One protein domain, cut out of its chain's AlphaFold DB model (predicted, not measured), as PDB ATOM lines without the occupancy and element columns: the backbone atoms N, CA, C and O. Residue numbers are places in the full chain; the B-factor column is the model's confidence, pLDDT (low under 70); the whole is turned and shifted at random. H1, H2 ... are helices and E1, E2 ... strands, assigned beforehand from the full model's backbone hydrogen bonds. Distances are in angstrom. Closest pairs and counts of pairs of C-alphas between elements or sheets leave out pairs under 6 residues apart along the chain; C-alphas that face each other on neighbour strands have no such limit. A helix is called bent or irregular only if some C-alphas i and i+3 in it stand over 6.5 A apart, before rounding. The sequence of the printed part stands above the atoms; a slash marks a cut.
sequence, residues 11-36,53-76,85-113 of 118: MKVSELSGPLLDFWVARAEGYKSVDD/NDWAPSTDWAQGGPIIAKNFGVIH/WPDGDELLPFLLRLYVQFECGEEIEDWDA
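Overview. This is residues 11 to 36, 53 to 76 and 85 to 113 of the 118 residues of the protein "DUF2591 domain-containing protein" of Paraburkholderia panacisoli (UniProt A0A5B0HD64). One long helix, H3, has two shorter helices, H1 and H2, packed on it, each crossing it at a slant, so that the centres of the three make a triangle in which H1 and H2 stay apart from each other. Past the last residue of H3 the chain turns into the short strand E1, where residues 107 to 108 pair with residues 11 to 12, bringing the two ends of the printed part near one end of H3. The printed part has 79 residues, with three named helices and one named strand in the order H1, H2, H3, E1, and its class is mostly helix. It is compact, with a radius of gyration of the C-alphas of 11.7 A and spans of 37 by 26 by 20 A.

Along the chain. H3, residues 88 to 104, is 24.5 A from first to last C-alpha and runs from C-alpha 88 at (228.958, 117.760, 196.177) to C-alpha 104 at (232.764, 116.811, 220.399). It is only just irregular: C-alphas 89 and 92 are 6.6 A apart. H1, residues 18 to 28, is 15.5 A long and begins with C-alpha 18 at (232.517, 128.085, 207.153). H2, residues 61 to 71, is 14.8 A long and is neither bent nor irregular, but only just: C-alphas 63 and 66 are 6.3 A apart. E1, residues 107 to 109, is 7.0 A long and ends with C-alpha 109 at (229.619, 125.801, 223.916).

Arrangement. H3 and H1 touch, their closest C-alphas being those of Glu 103 and Ala 28, 5.7 A apart. They run the same way at a steep tilt of 38 degrees. H2 touches H3 with residues 92 to 99 of H3 alone, and the closest C-alphas are those of Gly 64 and Leu 92, 7.0 A apart. These two run the same way at a steep tilt of 44 degrees. H1 and H2 are apart, and E1 is apart from both. The closest C-alphas of H3 and E1 are those of Gln 101 and Glu 107, 7.9 A apart. E1 pairs with no named strand, but residues 11 to 12 pair with its residues 107 to 108, antiparallel. In H1 every O i to N i+4 pair is within hydrogen-bond range; in H2 5 of 7 are, and in H3 11 of 13.

Size, cuts and confidence. The two C-alphas farthest apart are those of His 76 and Trp 111, at 38.2 A, while those of Met 11 and Ala 113 are 10.2 A apart. Residues 37 to 52 are not printed, and C-alphas 36 and 53 are 13.2 A apart across this cut, in the link from H1 to H2. Residues 77 to 84 are not printed either, with 16.5 A between C-alphas 76 and 85, in the link from H2 to H3. The link from H3 to E1 is tight, with 2 residues between them. The mean pLDDT of the printed part is 80.4, and it is under 70 at residue 53, residues 73 to 76, residues 85 to 89 and residues 110 to 113.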
ATOM      1  N   MET A  11     225.446 125.798 220.955       82.00
ATOM      2  CA  MET A  11     225.224 125.718 219.521       82.00
ATOM      3  C   MET A  11     225.148 124.257 219.092       82.00
ATOM      4  O   MET A  11     225.907 123.408 219.570       82.00
ATOM      5  N   LYS A  12     224.242 123.950 218.163       84.94
ATOM      6  CA  LYS A  12     224.183 122.616 217.566       84.94
ATOM      7  C   LYS A  12     225.282 122.464 216.531       84.94
ATOM      8  O   LYS A  12     225.439 123.315 215.657       84.94
ATOM      9  N   VAL A  13     225.965 121.323 216.534       85.75
ATOM     10  CA  VAL A  13     227.006 121.032 215.533       85.75
ATOM     11  C   VAL A  13     226.457 121.073 214.101       85.75
ATOM     12  O   VAL A  13     227.151 121.484 213.172       85.75
ATOM     13  N   SER A  14     225.177 120.736 213.913       84.25
ATOM     14  CA  SER A  14     224.495 120.829 212.617       84.25
ATOM     15  C   SER A  14     224.432 122.251 212.040       84.25
ATOM     16  O   SER A  14     224.269 122.403 210.832       84.25
ATOM     17  N   GLU A  15     224.543 123.279 212.882       85.44
ATOM     18  CA  GLU A  15     224.460 124.693 212.493       85.44
ATOM     19  C   GLU A  15     225.839 125.289 212.161       85.44
ATOM     20  O   GLU A  15     225.924 126.394 211.624       85.44
ATOM     21  N   LEU A  16     226.933 124.560 212.425       86.19
ATOM     22  CA  LEU A  16     228.285 125.035 212.133       86.19
ATOM     23  C   LEU A  16     228.500 125.203 210.635       86.19
ATOM     24  O   LEU A  16     228.146 124.342 209.833       86.19
ATOM     25  N   SER A  17     229.127 126.297 210.228       86.75
ATOM     26  CA  SER A  17     229.442 126.544 208.822       86.75
ATOM     27  C   SER A  17     230.686 127.410 208.670       86.75
ATOM     28  O   SER A  17     231.057 128.147 209.586       86.75
ATOM     29  N   GLY A  18     231.343 127.289 207.512       86.44
ATOM     30  CA  GLY A  18     232.517 128.085 207.153       86.44
ATOM     31  C   GLY A  18     233.630 128.036 208.215       86.44
ATOM     32  O   GLY A  18     233.866 126.968 208.786       86.44
ATOM     33  N   PRO A  19     234.259 129.182 208.549       86.75
ATOM     34  CA  PRO A  19     235.399 129.234 209.472       86.75
ATOM     35  C   PRO A  19     235.120 128.654 210.861       86.75
ATOM     36  O   PRO A  19     236.021 128.141 211.524       86.75
ATOM     37  N   LEU A  20     233.864 128.721 211.312       87.50
ATOM     38  CA  LEU A  20     233.468 128.156 212.593       87.50
ATOM     39  C   LEU A  20     233.527 126.624 212.552       87.50
ATOM     40  O   LEU A  20     234.080 126.005 213.458       87.50
ATOM     41  N   LEU A  21     233.024 126.007 211.479       89.38
ATOM     42  CA  LEU A  21     233.161 124.565 211.274       89.38
ATOM     43  C   LEU A  21     234.641 124.168 211.178       89.38
ATOM     44  O   LEU A  21     235.048 123.197 211.809       89.38
ATOM     45  N   ASP A  22     235.457 124.948 210.469       89.62
ATOM     46  CA  ASP A  22     236.894 124.690 210.308       89.62
ATOM     47  C   ASP A  22     237.658 124.704 211.641       89.62
ATOM     48  O   ASP A  22     238.516 123.847 211.882       89.62
ATOM     49  N   PHE A  23     237.309 125.634 212.537       87.94
ATOM     50  CA  PHE A  23     237.843 125.682 213.897       87.94
ATOM     51  C   PHE A  23     237.486 124.427 214.698       87.94
ATOM     52  O   PHE A  23     238.359 123.816 215.315       87.94
ATOM     53  N   TRP A  24     236.222 124.004 214.667       89.88
ATOM     54  CA  TRP A  24     235.795 122.812 215.397       89.88
ATOM     55  C   TRP A  24     236.387 121.525 214.824       89.88
ATOM     56  O   TRP A  24     236.694 120.611 215.584       89.88
ATOM     57  N   VAL A  25     236.643 121.470 213.515       90.50
ATOM     58  CA  VAL A  25     237.396 120.370 212.896       90.50
ATOM     59  C   VAL A  25     238.848 120.356 213.388       90.50
ATOM     60  O   VAL A  25     239.363 119.291 213.721       90.50
ATOM     61  N   ALA A  26     239.505 121.517 213.502       88.62
ATOM     62  CA  ALA A  26     240.845 121.599 214.092       88.62
ATOM     63  C   ALA A  26     240.840 121.125 215.557       88.62
ATOM     64  O   ALA A  26     241.713 120.360 215.969       88.62
ATOM     65  N   ARG A  27     239.815 121.513 216.324       88.38
ATOM     66  CA  ARG A  27     239.639 121.074 217.710       88.38
ATOM     67  C   ARG A  27     239.423 119.567 217.828       88.38
ATOM     68  O   ARG A  27     240.034 118.943 218.692       88.38
ATOM     69  N   ALA A  28     238.616 118.984 216.944       89.00
ATOM     70  CA  ALA A  28     238.382 117.543 216.873       89.00
ATOM     71  C   ALA A  28     239.666 116.759 216.535       89.00
ATOM     72  O   ALA A  28     239.917 115.710 217.116       89.00
ATOM     73  N   GLU A  29     240.547 117.301 215.686       87.31
ATOM     74  CA  GLU A  29     241.881 116.724 215.438       87.31
ATOM     75  C   GLU A  29     242.879 116.947 216.603       87.31
ATOM     76  O   GLU A  29     244.016 116.472 216.549       87.31
ATOM     77  N   GLY A  30     242.466 117.628 217.679       87.38
ATOM     78  CA  GLY A  30     243.254 117.835 218.897       87.38
ATOM     79  C   GLY A  30     244.071 119.131 218.935       87.38
ATOM     80  O   GLY A  30     244.902 119.300 219.832       87.38
ATOM     81  N   TYR A  31     243.854 120.051 217.993       87.12
ATOM     82  CA  TYR A  31     244.493 121.370 217.977       87.12
ATOM     83  C   TYR A  31     243.714 122.377 218.838       87.12
ATOM     84  O   TYR A  31     242.505 122.253 219.019       87.12
ATOM     85  N   LYS A  32     244.390 123.385 219.405       81.88
ATOM     86  CA  LYS A  32     243.712 124.412 220.225       81.88
ATOM     87  C   LYS A  32     243.174 125.567 219.387       81.88
ATOM     88  O   LYS A  32     242.253 126.251 219.821       81.88
ATOM     89  N   SER A  33     243.762 125.795 218.219       78.69
ATOM     90  CA  SER A  33     243.353 126.816 217.265       78.69
ATOM     91  C   SER A  33     243.624 126.356 215.834       78.69
ATOM     92  O   SER A  33     244.327 125.373 215.593       78.69
ATOM     93  N   VAL A  34     243.086 127.110 214.879       79.81
ATOM     94  CA  VAL A  34     243.356 126.926 213.450       79.81
ATOM     95  C   VAL A  34     244.836 127.181 213.112       79.81
ATOM     96  O   VAL A  34     245.407 126.518 212.245       79.81
ATOM     97  N   ASP A  35     245.491 128.091 213.838       78.81
ATOM     98  CA  ASP A  35     246.905 128.429 213.637       78.81
ATOM     99  C   ASP A  35     247.851 127.289 214.037       78.81
ATOM    100  O   ASP A  35     248.927 127.139 213.450       78.81
ATOM    101  N   ASP A  36     247.431 126.457 214.997       81.75
ATOM    102  CA  ASP A  36     248.192 125.299 215.476       81.75
ATOM    103  C   ASP A  36     248.197 124.131 214.473       81.75
ATOM    104  O   ASP A  36     248.974 123.182 214.629       81.75
ATOM    105  N   ASN A  53     248.579 127.533 202.744       67.19
ATOM    106  CA  ASN A  53     247.130 127.678 202.564       67.19
ATOM    107  C   ASN A  53     246.468 127.933 203.921       67.19
ATOM    108  O   ASN A  53     246.879 127.364 204.937       67.19
ATOM    109  N   ASP A  54     245.427 128.756 203.933       79.81
ATOM    110  CA  ASP A  54     244.588 128.868 205.118       79.81
ATOM    111  C   ASP A  54     243.876 127.530 205.355       79.81
ATOM    112  O   ASP A  54     243.501 126.813 204.418       79.81
ATOM    113  N   TRP A  55     243.734 127.161 206.624       84.62
ATOM    114  CA  TRP A  55     242.986 125.969 206.999       84.62
ATOM    115  C   TRP A  55     241.498 126.220 206.774       84.62
ATOM    116  O   TRP A  55     240.886 127.045 207.454       84.62
ATOM    117  N   ALA A  56     240.943 125.502 205.808       88.00
ATOM    118  CA  ALA A  56     239.563 125.620 205.370       88.00
ATOM    119  C   ALA A  56     239.001 124.247 204.950       88.00
ATOM    120  O   ALA A  56     238.511 124.101 203.825       88.00
ATOM    121  N   PRO A  57     239.066 123.206 205.807       87.50
ATOM    122  CA  PRO A  57     238.647 121.851 205.456       87.50
ATOM    123  C   PRO A  57     237.181 121.756 205.028       87.50
ATOM    124  O   PRO A  57     236.846 120.838 204.290       87.50
ATOM    125  N   SER A  58     236.317 122.688 205.438       86.75
ATOM    126  CA  SER A  58     234.919 122.762 205.003       86.75
ATOM    127  C   SER A  58     234.739 123.097 203.523       86.75
ATOM    128  O   SER A  58     233.691 122.779 202.964       86.75
ATOM    129  N   THR A  59     235.739 123.703 202.878       85.00
ATOM    130  CA  THR A  59     235.675 124.125 201.466       85.00
ATOM    131  C   THR A  59     236.797 123.543 200.607       85.00
ATOM    132  O   THR A  59     236.628 123.408 199.396       85.00
ATOM    133  N   ASP A  60     237.912 123.139 201.216       84.56
ATOM    134  CA  ASP A  60     239.043 122.511 200.540       84.56
ATOM    135  C   ASP A  60     239.044 120.988 200.753       84.56
ATOM    136  O   ASP A  60     239.417 120.461 201.809       84.56
ATOM    137  N   TRP A  61     238.671 120.258 199.699       82.81
ATOM    138  CA  TRP A  61     238.688 118.795 199.670       82.81
ATOM    139  C   TRP A  61     240.078 118.193 199.903       82.81
ATOM    140  O   TRP A  61     240.162 117.073 200.411       82.81
ATOM    141  N   ALA A  62     241.162 118.898 199.562       81.50
ATOM    142  CA  ALA A  62     242.515 118.414 199.822       81.50
ATOM    143  C   ALA A  62     242.818 118.353 201.329       81.50
ATOM    144  O   ALA A  62     243.613 117.514 201.752       81.50
ATOM    145  N   GLN A  63     242.145 119.187 202.128       85.50
ATOM    146  CA  GLN A  63     242.286 119.243 203.583       85.50
ATOM    147  C   GLN A  63     241.248 118.353 204.282       85.50
ATOM    148  O   GLN A  63     241.603 117.510 205.104       85.50
ATOM    149  N   GLY A  64     239.962 118.483 203.935       84.00
ATOM    150  CA  GLY A  64     238.884 117.737 204.597       84.00
ATOM    151  C   GLY A  64     238.736 116.281 204.132       84.00
ATOM    152  O   GLY A  64     238.369 115.406 204.919       84.00
ATOM    153  N   GLY A  65     239.089 115.978 202.881       83.50
ATOM    154  CA  GLY A  65     239.012 114.628 202.317       83.50
ATOM    155  C   GLY A  65     239.845 113.590 203.085       83.50
ATOM    156  O   GLY A  65     239.301 112.549 203.462       83.50
ATOM    157  N   PRO A  66     241.136 113.850 203.377       85.50
ATOM    158  CA  PRO A  66     241.958 112.966 204.201       85.50
ATOM    159  C   PRO A  66     241.408 112.732 205.616       85.50
ATOM    160  O   PRO A  66     241.489 111.607 206.108       85.50
ATOM    161  N   ILE A  67     240.813 113.752 206.250       86.50
ATOM    162  CA  ILE A  67     240.191 113.640 207.585       86.50
ATOM    163  C   ILE A  67     239.018 112.659 207.529       86.50
ATOM    164  O   ILE A  67     238.918 111.747 208.350       86.50
ATOM    165  N   ILE A  68     238.155 112.798 206.521       84.00
ATOM    166  CA  ILE A  68     237.005 111.910 206.328       84.00
ATOM    167  C   ILE A  68     237.473 110.487 206.025       84.00
ATOM    168  O   ILE A  68     237.005 109.542 206.651       84.00
ATOM    169  N   ALA A  69     238.424 110.320 205.105       81.81
ATOM    170  CA  ALA A  69     238.936 109.006 204.728       81.81
ATOM    171  C   ALA A  69     239.610 108.273 205.902       81.81
ATOM    172  O   ALA A  69     239.513 107.050 206.004       81.81
ATOM    173  N   LYS A  70     240.274 109.013 206.801       82.06
ATOM    174  CA  LYS A  70     240.877 108.489 208.036       82.06
ATOM    175  C   LYS A  70     239.816 108.019 209.036       82.06
ATOM    176  O   LYS A  70     239.977 106.944 209.605       82.06
ATOM    177  N   ASN A  71     238.754 108.801 209.242       79.56
ATOM    178  CA  ASN A  71     237.799 108.584 210.337       79.56
ATOM    179  C   ASN A  71     236.565 107.753 209.943       79.56
ATOM    180  O   ASN A  71     236.081 106.951 210.735       79.56
ATOM    181  N   PHE A  72     236.084 107.879 208.706       73.25
ATOM    182  CA  PHE A  72     234.950 107.109 208.176       73.25
ATOM    183  C   PHE A  72     235.385 105.940 207.277       73.25
ATOM    184  O   PHE A  72     234.547 105.180 206.789       73.25
ATOM    185  N   GLY A  73     236.698 105.767 207.089       62.44
ATOM    186  CA  GLY A  73     237.280 104.835 206.131       62.44
ATOM    187  C   GLY A  73     237.233 105.391 204.710       62.44
ATOM    188  O   GLY A  73     236.402 106.236 204.370       62.44
ATOM    189  N   VAL A  74     238.133 104.916 203.841       53.66
ATOM    190  CA  VAL A  74     237.991 105.213 202.416       53.66
ATOM    191  C   VAL A  74     236.640 104.660 201.990       53.66
ATOM    192  O   VAL A  74     236.389 103.465 202.155       53.66
ATOM    193  N   ILE A  75     235.781 105.518 201.444       53.47
ATOM    194  CA  ILE A  75     234.499 105.144 200.848       53.47
ATOM    195  C   ILE A  75     234.794 104.375 199.540       53.47
ATOM    196  O   ILE A  75     234.482 104.797 198.434       53.47
ATOM    197  N   HIS A  76     235.493 103.244 199.641       39.91
ATOM    198  CA  HIS A  76     235.709 102.293 198.567       39.91
ATOM    199  C   HIS A  76     234.493 101.371 198.540       39.91
ATOM    200  O   HIS A  76     234.388 100.427 199.317       39.91
ATOM    201  N   TRP A  85     221.939 112.156 200.290       61.84
ATOM    202  CA  TRP A  85     223.196 112.850 200.580       61.84
ATOM    203  C   TRP A  85     223.199 114.228 199.912       61.84
ATOM    204  O   TRP A  85     222.685 114.345 198.798       61.84
ATOM    205  N   PRO A  86     223.732 115.263 200.587       63.06
ATOM    206  CA  PRO A  86     223.819 116.595 200.009       63.06
ATOM    207  C   PRO A  86     224.632 116.578 198.711       63.06
ATOM    208  O   PRO A  86     225.529 115.745 198.542       63.06
ATOM    209  N   ASP A  87     224.342 117.529 197.823       62.50
ATOM    210  CA  ASP A  87     225.135 117.756 196.615       62.50
ATOM    211  C   ASP A  87     226.618 117.985 196.958       62.50
ATOM    212  O   ASP A  87     226.977 118.319 198.090       62.50
ATOM    213  N   GLY A  88     227.503 117.806 195.971       61.34
ATOM    214  CA  GLY A  88     228.958 117.760 196.177       61.34
ATOM    215  C   GLY A  88     229.562 118.941 196.953       61.34
ATOM    216  O   GLY A  88     230.546 118.742 197.666       61.34
ATOM    217  N   ASP A  89     228.948 120.123 196.874       69.81
ATOM    218  CA  ASP A  89     229.388 121.336 197.578       69.81
ATOM    219  C   ASP A  89     228.986 121.350 199.068       69.81
ATOM    220  O   ASP A  89     229.669 121.949 199.896       69.81
ATOM    221  N   GLU A  90     227.910 120.653 199.441       78.00
ATOM    222  CA  GLU A  90     227.454 120.511 200.832       78.00
ATOM    223  C   GLU A  90     227.925 119.206 201.484       78.00
ATOM    224  O   GLU A  90     227.919 119.084 202.712       78.00
ATOM    225  N   LEU A  91     228.372 118.237 200.681       82.00
ATOM    226  CA  LEU A  91     228.823 116.938 201.161       82.00
ATOM    227  C   LEU A  91     230.002 117.055 202.136       82.00
ATOM    228  O   LEU A  91     230.010 116.411 203.185       82.00
ATOM    229  N   LEU A  92     230.992 117.884 201.804       84.44
ATOM    230  CA  LEU A  92     232.181 118.067 202.631       84.44
ATOM    231  C   LEU A  92     231.851 118.740 203.978       84.44
ATOM    232  O   LEU A  92     232.156 118.141 205.015       84.44
ATOM    233  N   PRO A  93     231.143 119.890 204.019       87.75
ATOM    234  CA  PRO A  93     230.634 120.450 205.268       87.75
ATOM    235  C   PRO A  93     229.791 119.462 206.079       87.75
ATOM    236  O   PRO A  93     229.935 119.385 207.298       87.75
ATOM    237  N   PHE A  94     228.923 118.683 205.429       87.31
ATOM    238  CA  PHE A  94     228.075 117.701 206.101       87.31
ATOM    239  C   PHE A  94     228.893 116.611 206.803       87.31
ATOM    240  O   PHE A  94     228.677 116.336 207.984       87.31
ATOM    241  N   LEU A  95     229.860 116.017 206.103       87.62
ATOM    242  CA  LEU A  95     230.709 114.966 206.664       87.62
ATOM    243  C   LEU A  95     231.608 115.491 207.786       87.62
ATOM    244  O   LEU A  95     231.844 114.786 208.766       87.62
ATOM    245  N   LEU A  96     232.064 116.739 207.690       88.94
ATOM    246  CA  LEU A  96     232.847 117.372 208.749       88.94
ATOM    247  C   LEU A  96     232.004 117.725 209.976       88.94
ATOM    248  O   LEU A  96     232.479 117.552 211.092       88.94
ATOM    249  N   ARG A  97     230.739 118.131 209.809       89.81
ATOM    250  CA  ARG A  97     229.804 118.259 210.941       89.81
ATOM    251  C   ARG A  97     229.586 116.915 211.622       89.81
ATOM    252  O   ARG A  97     229.628 116.851 212.844       89.81
ATOM    253  N   LEU A  98     229.402 115.843 210.851       87.31
ATOM    254  CA  LEU A  98     229.270 114.495 211.406       87.31
ATOM    255  C   LEU A  98     230.531 114.079 212.176       87.31
ATOM    256  O   LEU A  98     230.430 113.480 213.243       87.31
ATOM    257  N   TYR A  99     231.712 114.425 211.658       88.38
ATOM    258  CA  TYR A  99     232.983 114.190 212.341       88.38
ATOM    259  C   TYR A  99     233.077 114.951 213.666       88.38
ATOM    260  O   TYR A  99     233.304 114.346 214.710       88.38
ATOM    261  N   VAL A 100     232.830 116.264 213.642       88.12
ATOM    262  CA  VAL A 100     232.815 117.101 214.849       88.12
ATOM    263  C   VAL A 100     231.786 116.579 215.847       88.12
ATOM    264  O   VAL A 100     232.071 116.525 217.035       88.12
ATOM    265  N   GLN A 101     230.619 116.132 215.387       87.62
ATOM    266  CA  GLN A 101     229.594 115.568 216.258       87.62
ATOM    267  C   GLN A 101     230.061 114.279 216.943       87.62
ATOM    268  O   GLN A 101     229.731 114.047 218.105       87.62
ATOM    269  N   PHE A 102     230.825 113.443 216.238       84.69
ATOM    270  CA  PHE A 102     231.373 112.210 216.794       84.69
ATOM    271  C   PHE A 102     232.425 112.483 217.879       84.69
ATOM    272  O   PHE A 102     232.408 111.824 218.917       84.69
ATOM    273  N   GLU A 103     233.291 113.477 217.673       86.56
ATOM    274  CA  GLU A 103     234.393 113.797 218.595       86.56
ATOM    275  C   GLU A 103     233.990 114.749 219.736       86.56
ATOM    276  O   GLU A 103     234.448 114.603 220.868       86.56
ATOM    277  N   CYS A 104     233.134 115.738 219.465       82.88
ATOM    278  CA  CYS A 104     232.764 116.811 220.399       82.88
ATOM    279  C   CYS A 104     231.332 116.694 220.952       82.88
ATOM    280  O   CYS A 104     231.009 117.375 221.923       82.88
ATOM    281  N   GLY A 105     230.481 115.833 220.385       82.00
ATOM    282  CA  GLY A 105     229.064 115.704 220.752       82.00
ATOM    283  C   GLY A 105     228.123 116.567 219.901       82.00
ATOM    284  O   GLY A 105     228.544 117.272 218.996       82.00
ATOM    285  N   GLU A 106     226.812 116.487 220.154       80.19
ATOM    286  CA  GLU A 106     225.778 117.168 219.343       80.19
ATOM    287  C   GLU A 106     225.637 118.671 219.643       80.19
ATOM    288  O   GLU A 106     225.240 119.448 218.771       80.19
ATOM    289  N   GLU A 107     226.000 119.081 220.858       81.69
ATOM    290  CA  GLU A 107     225.947 120.461 221.339       81.69
ATOM    291  C   GLU A 107     227.328 120.894 221.827       81.69
ATOM    292  O   GLU A 107     227.985 120.172 222.577       81.69
ATOM    293  N   ILE A 108     227.737 122.093 221.429       80.88
ATOM    294  CA  ILE A 108     229.027 122.696 221.759       80.88
ATOM    295  C   ILE A 108     228.820 124.088 222.355       80.88
ATOM    296  O   ILE A 108     227.847 124.774 222.046       80.88
ATOM    297  N   GLU A 109     229.714 124.500 223.248       77.19
ATOM    298  CA  GLU A 109     229.619 125.801 223.916       77.19
ATOM    299  C   GLU A 109     230.115 126.917 222.982       77.19
ATOM    300  O   GLU A 109     231.234 126.849 222.472       77.19
ATOM    301  N   ASP A 110     229.299 127.954 222.766       66.25
ATOM    302  CA  ASP A 110     229.600 129.053 221.832       66.25
ATOM    303  C   ASP A 110     230.873 129.841 222.206       66.25
ATOM    304  O   ASP A 110     231.611 130.302 221.340       66.25
ATOM    305  N   TRP A 111     231.213 129.931 223.500       61.88
ATOM    306  CA  TRP A 111     232.391 130.687 223.956       61.88
ATOM    307  C   TRP A 111     233.735 130.057 223.561       61.88
ATOM    308  O   TRP A 111     234.751 130.753 223.570       61.88
ATOM    309  N   ASP A 112     233.755 128.758 223.248       60.00
ATOM    310  CA  ASP A 112     234.972 128.053 222.841       60.00
ATOM    311  C   ASP A 112     235.365 128.372 221.391       60.00
ATOM    312  O   ASP A 112     236.503 128.122 220.991       60.00
ATOM    313  N   ALA A 113     234.440 128.915 220.598       59.28
ATOM    314  CA  ALA A 113     234.729 129.367 219.251       59.28
ATOM    315  C   ALA A 113     235.560 130.660 219.269       59.28
ATOM    316  O   ALA A 113     235.362 131.523 220.131       59.28
TER     317      ALA A 113